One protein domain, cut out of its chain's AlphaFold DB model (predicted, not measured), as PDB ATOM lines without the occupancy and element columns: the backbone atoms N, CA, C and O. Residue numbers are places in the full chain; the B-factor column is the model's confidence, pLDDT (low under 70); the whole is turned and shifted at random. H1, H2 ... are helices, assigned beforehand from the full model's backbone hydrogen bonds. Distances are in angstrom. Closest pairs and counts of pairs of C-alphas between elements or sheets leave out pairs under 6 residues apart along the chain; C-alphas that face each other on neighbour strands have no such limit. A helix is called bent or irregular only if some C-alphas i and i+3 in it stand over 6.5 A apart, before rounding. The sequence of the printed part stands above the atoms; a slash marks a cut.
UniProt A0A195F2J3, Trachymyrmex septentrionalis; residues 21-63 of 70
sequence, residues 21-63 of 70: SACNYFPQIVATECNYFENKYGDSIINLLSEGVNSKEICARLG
ATOM      1  N   SER A  21     166.607 128.344 160.981       95.50
ATOM      2  CA  SER A  21     167.860 128.155 161.718       95.50
ATOM      3  C   SER A  21     167.690 127.221 162.918       95.50
ATOM      4  O   SER A  21     168.623 126.493 163.252       95.50
ATOM      5  N   ALA A  22     166.506 127.193 163.539       94.69
ATOM      6  CA  ALA A  22     166.196 126.268 164.622       94.69
ATOM      7  C   ALA A  22     166.263 124.797 164.164       94.69
ATOM      8  O   ALA A  22     166.690 123.936 164.935       94.69
ATOM      9  N   CYS A  23     165.930 124.508 162.900       96.31
ATOM     10  CA  CYS A  23     166.008 123.155 162.351       96.31
ATOM     11  C   CYS A  23     167.443 122.608 162.289       96.31
ATOM     12  O   CYS A  23     167.644 121.400 162.415       96.31
ATOM     13  N   ASN A  24     168.449 123.483 162.188       95.19
ATOM     14  CA  ASN A  24     169.862 123.093 162.130       95.19
ATOM     15  C   ASN A  24     170.417 122.572 163.464       95.19
ATOM     16  O   ASN A  24     171.502 121.994 163.487       95.19
ATOM     17  N   TYR A  25     169.694 122.761 164.572       96.50
ATOM     18  CA  TYR A  25     170.085 122.224 165.879       96.50
ATOM     19  C   TYR A  25     169.654 120.768 166.083       96.50
ATOM     20  O   TYR A  25     170.053 120.141 167.066       96.50
ATOM     21  N   PHE A  26     168.848 120.215 165.175       95.31
ATOM     22  CA  PHE A  26     168.414 118.829 165.249       95.31
ATOM     23  C   PHE A  26     169.372 117.879 164.511       95.31
ATOM     24  O   PHE A  26     170.012 118.271 163.533       95.31
ATOM     25  N   PRO A  27     169.444 116.595 164.919       97.31
ATOM     26  CA  PRO A  27     170.081 115.557 164.113       97.31
ATOM     27  C   PRO A  27     169.484 115.515 162.705       97.31
ATOM     28  O   PRO A  27     168.292 115.767 162.541       97.31
ATOM     29  N   GLN A  28     170.281 115.132 161.704       94.19
ATOM     30  CA  GLN A  28     169.912 115.237 160.283       94.19
ATOM     31  C   GLN A  28     168.521 114.668 159.954       94.19
ATOM     32  O   GLN A  28     167.769 115.292 159.212       94.19
ATOM     33  N   ILE A  29     168.151 113.533 160.557       92.25
ATOM     34  CA  ILE A  29     166.841 112.906 160.340       92.25
ATOM     35  C   ILE A  29     165.670 113.783 160.816       92.25
ATOM     36  O   ILE A  29     164.673 113.911 160.115       92.25
ATOM     37  N   VAL A  30     165.823 114.454 161.957       96.88
ATOM     38  CA  VAL A  30     164.809 115.355 162.522       96.88
ATOM     39  C   VAL A  30     164.870 116.730 161.853       96.88
ATOM     40  O   VAL A  30     163.839 117.368 161.673       96.88
ATOM     41  N   ALA A  31     166.049 117.185 161.420       96.56
ATOM     42  CA  ALA A  31     166.193 118.434 160.674       96.56
ATOM     43  C   ALA A  31     165.387 118.404 159.363       96.56
ATOM     44  O   ALA A  31     164.727 119.384 159.022       96.56
ATOM     45  N   THR A  32     165.373 117.273 158.647       95.88
ATOM     46  CA  THR A  32     164.530 117.098 157.453       95.88
ATOM     47  C   THR A  32     163.040 117.238 157.777       95.88
ATOM     48  O   THR A  32     162.333 117.967 157.082       95.88
ATOM     49  N   GLU A  33     162.564 116.594 158.846       95.69
ATOM     50  CA  GLU A  33     161.166 116.702 159.285       95.69
ATOM     51  C   GLU A  33     160.816 118.121 159.763       95.69
ATOM     52  O   GLU A  33     159.743 118.632 159.441       95.69
ATOM     53  N   CYS A  34     161.733 118.788 160.465       97.19
ATOM     54  CA  CYS A  34     161.588 120.170 160.917       97.19
ATOM     55  C   CYS A  34     161.445 121.140 159.737       97.19
ATOM     56  O   CYS A  34     160.513 121.939 159.706       97.19
ATOM     57  N   ASN A  35     162.306 121.018 158.724       95.50
ATOM     58  CA  ASN A  35     162.223 121.843 157.518       95.50
ATOM     59  C   ASN A  35     160.912 121.595 156.756       95.50
ATOM     60  O   ASN A  35     160.292 122.527 156.250       95.50
ATOM     61  N   TYR A  36     160.447 120.343 156.684       94.81
ATOM     62  CA  TYR A  36     159.137 120.039 156.103       94.81
ATOM     63  C   TYR A  36     157.995 120.684 156.902       94.81
ATOM     64  O   TYR A  36     157.067 121.239 156.313       94.81
ATOM     65  N   PHE A  37     158.068 120.641 158.234       95.00
ATOM     66  CA  PHE A  37     157.104 121.288 159.117       95.00
ATOM     67  C   PHE A  37     157.056 122.805 158.898       95.00
ATOM     68  O   PHE A  37     155.969 123.358 158.731       95.00
ATOM     69  N   GLU A  38     158.216 123.463 158.860       94.19
ATOM     70  CA  GLU A  38     158.335 124.901 158.610       94.19
ATOM     71  C   GLU A  38     157.717 125.272 157.256       94.19
ATOM     72  O   GLU A  38     156.821 126.109 157.203       94.19
ATOM     73  N   ASN A  39     158.103 124.580 156.183       94.31
ATOM     74  CA  ASN A  39     157.571 124.827 154.841       94.31
ATOM     75  C   ASN A  39     156.054 124.616 154.754       94.31
ATOM     76  O   ASN A  39     155.368 125.291 153.990       94.31
ATOM     77  N   LYS A  40     155.516 123.659 155.514       95.50
ATOM     78  CA  LYS A  40     154.092 123.322 155.477       95.50
ATOM     79  C   LYS A  40     153.229 124.273 156.303       95.50
ATOM     80  O   LYS A  40     152.107 124.572 155.898       95.50
ATOM     81  N   TYR A  41     153.706 124.695 157.472       96.44
ATOM     82  CA  TYR A  41     152.882 125.404 158.456       96.44
ATOM     83  C   TYR A  41     153.366 126.818 158.784       96.44
ATOM     84  O   TYR A  41     152.584 127.579 159.348       96.44
ATOM     85  N   GLY A  42     154.600 127.191 158.436       94.81
ATOM     86  CA  GLY A  42     155.240 128.451 158.825       94.81
ATOM     87  C   GLY A  42     154.389 129.678 158.510       94.81
ATOM     88  O   GLY A  42     154.044 130.434 159.418       94.81
ATOM     89  N   ASP A  43     153.935 129.816 157.264       95.44
ATOM     90  CA  ASP A  43     153.082 130.941 156.861       95.44
ATOM     91  C   ASP A  43     151.752 130.981 157.618       95.44
ATOM     92  O   ASP A  43     151.315 132.047 158.057       95.44
ATOM     93  N   SER A  44     151.124 129.819 157.823       96.00
ATOM     94  CA  SER A  44     149.861 129.721 158.563       96.00
ATOM     95  C   SER A  44     150.040 130.091 160.035       96.00
ATOM     96  O   SER A  44     149.200 130.784 160.604       96.00
ATOM     97  N   ILE A  45     151.151 129.673 160.648       95.94
ATOM     98  CA  ILE A  45     151.505 130.030 162.024       95.94
ATOM     99  C   ILE A  45     151.712 131.542 162.132       95.94
ATOM    100  O   ILE A  45     151.124 132.163 163.014       95.94
ATOM    101  N   ILE A  46     152.486 132.154 161.231       95.75
ATOM    102  CA  ILE A  46     152.752 133.601 161.249       95.75
ATOM    103  C   ILE A  46     151.458 134.405 161.040       95.75
ATOM    104  O   ILE A  46     151.245 135.405 161.723       95.75
ATOM    105  N   ASN A  47     150.565 133.952 160.154       95.38
ATOM    106  CA  ASN A  47     149.268 134.598 159.927       95.38
ATOM    107  C   ASN A  47     148.372 134.538 161.171       95.38
ATOM    108  O   ASN A  47     147.809 135.543 161.584       95.38
ATOM    109  N   LEU A  48     148.283 133.385 161.830       95.06
ATOM    110  CA  LEU A  48     147.486 133.272 163.052       95.06
ATOM    111  C   LEU A  48     148.111 134.053 164.222       95.06
ATOM    112  O   LEU A  48     147.394 134.608 165.056       95.06
ATOM    113  N   LEU A  49     149.443 134.140 164.280       93.75
ATOM    114  CA  LEU A  49     150.138 134.986 165.250       93.75
ATOM    115  C   LEU A  49     149.828 136.473 165.028       93.75
ATOM    116  O   LEU A  49     149.625 137.185 166.011       93.75
ATOM    117  N   SER A  50     149.746 136.952 163.781       95.00
ATOM    118  CA  SER A  50     149.407 138.357 163.505       95.00
ATOM    119  C   SER A  50     147.978 138.709 163.936       95.00
ATOM    120  O   SER A  50     147.731 139.805 164.439       95.00
ATOM    121  N   GLU A  51     147.061 137.741 163.888       94.50
ATOM    122  CA  GLU A  51     145.707 137.835 164.455       94.50
ATOM    123  C   GLU A  51     145.685 137.806 165.999       94.50
ATOM    124  O   GLU A  51     144.641 138.000 166.627       94.50
ATOM    125  N   GLY A  52     146.836 137.582 166.638       93.50
ATOM    126  CA  GLY A  52     146.992 137.492 168.089       93.50
ATOM    127  C   GLY A  52     146.683 136.110 168.666       93.50
ATOM    128  O   GLY A  52     146.671 135.950 169.888       93.50
ATOM    129  N   VAL A  53     146.423 135.095 167.839       93.75
ATOM    130  CA  VAL A  53     146.124 133.738 168.312       93.75
ATOM    131  C   VAL A  53     147.355 133.169 169.027       93.75
ATOM    132  O   VAL A  53     148.472 133.219 168.518       93.75
ATOM    133  N   ASN A  54     147.177 132.633 170.237       92.62
ATOM    134  CA  ASN A  54     148.298 132.077 170.999       92.62
ATOM    135  C   ASN A  54     148.728 130.699 170.459       92.62
ATOM    136  O   ASN A  54     147.942 129.976 169.848       92.62
ATOM    137  N   SER A  55     149.966 130.297 170.751       92.06
ATOM    138  CA  SER A  55     150.583 129.083 170.200       92.06
ATOM    139  C   SER A  55     149.821 127.780 170.480       92.06
ATOM    140  O   SER A  55     149.783 126.910 169.610       92.06
ATOM    141  N   LYS A  56     149.175 127.634 171.649       92.31
ATOM    142  CA  LYS A  56     148.365 126.441 171.966       92.31
ATOM    143  C   LYS A  56     147.155 126.337 171.047       92.31
ATOM    144  O   LYS A  56     146.864 125.268 170.517       92.31
ATOM    145  N   GLU A  57     146.467 127.454 170.857       93.25
ATOM    146  CA  GLU A  57     145.302 127.520 169.988       93.25
ATOM    147  C   GLU A  57     145.689 127.349 168.514       93.25
ATOM    148  O   GLU A  57     145.031 126.587 167.811       93.25
ATOM    149  N   ILE A  58     146.794 127.957 168.064       94.31
ATOM    150  CA  ILE A  58     147.350 127.735 166.718       94.31
ATOM    151  C   ILE A  58     147.615 126.245 166.487       94.31
ATOM    152  O   ILE A  58     147.144 125.682 165.501       94.31
ATOM    153  N   CYS A  59     148.317 125.587 167.414       94.31
ATOM    154  CA  CYS A  59     148.649 124.170 167.280       94.31
ATOM    155  C   CYS A  59     147.394 123.282 167.190       94.31
ATOM    156  O   CYS A  59     147.361 122.330 166.411       94.31
ATOM    157  N   ALA A  60     146.339 123.608 167.946       94.06
ATOM    158  CA  ALA A  60     145.062 122.901 167.870       94.06
ATOM    159  C   ALA A  60     144.315 123.167 166.550       94.06
ATOM    160  O   ALA A  60     143.827 122.226 165.929       94.06
ATOM    161  N   ARG A  61     144.259 124.425 166.081       93.00
ATOM    162  CA  ARG A  61     143.612 124.805 164.806       93.00
ATOM    163  C   ARG A  61     144.270 124.138 163.597       93.00
ATOM    164  O   ARG A  61     143.578 123.783 162.650       93.00
ATOM    165  N   LEU A  62     145.586 123.942 163.646       93.56
ATOM    166  CA  LEU A  62     146.347 123.232 162.616       93.56
ATOM    167  C   LEU A  62     146.255 121.698 162.738       93.56
ATOM    168  O   LEU A  62     146.851 120.989 161.931       93.56
ATOM    169  N   GLY A  63     145.547 121.169 163.745       92.56
ATOM    170  CA  GLY A  63     145.428 119.728 163.992       92.56
ATOM    171  C   GLY A  63     146.727 119.060 164.453       92.56
ATOM    172  O   GLY A  63     146.839 117.837 164.417       92.56
TER     173      GLY A  63
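What this domain is: This is residues 21 to 63 of the 70 residues of a protein of Trachymyrmex septentrionalis (UniProt A0A195F2J3). The model is a long helix, H1, bent into an open bow, with a short helix, H2, folded back on its second arm, H1b. Residues 21 to 27, with no named element, lead into the other end, where the first arm, H1a, begins; H1a and H2 are apart, and H1 makes most of the length. The printed part has 43 residues with two named helices, H1 then H2, and no named strand; its class is all helix. It is loose, with a radius of gyration of the C-alphas of 11.7 A, and elongated, spanning 33 by 19 by 15 A.

Where its parts are: Ser 21 is the first printed residue, with its C-alpha at (167.860, 128.155, 161.718). H1 covers residues 28 to 50 and by its hydrogen bonds was assigned as one helix, but it is bent: C-alphas 40 and 43 are 7.8 A apart. Arm H1a, residues 28 to 40, starts with C-alpha 28 at (169.912, 115.237, 160.283) and is 18.4 A long from first to last C-alpha. Arm H1b, residues 43 to 50, measures 10.6 A. H2, residues 55 to 61, measures 9.8 A and ends with C-alpha 61 at (143.612, 124.805, 164.806).

How they stand to each other: H1a and H1b stand at a steep tilt of 64 degrees. A tight link of 4 residues joins H1 to H2. H1b and H2 touch, their closest C-alphas being those of Leu 48 and Ile 58, 6.6 A apart. They run opposite ways at a steep tilt of 56 degrees. H1a and H2 are apart. In H1b and H2 every O i to N i+4 pair is within hydrogen-bond range; in H1a 8 of 9 are.

The domain as a whole: The two C-alphas farthest apart, those of Gln 28 and Glu 51, are 33.4 A apart. The printed part has no cut and no long link between its helices. Its mean pLDDT is 94.8, and no printed residue is under 70.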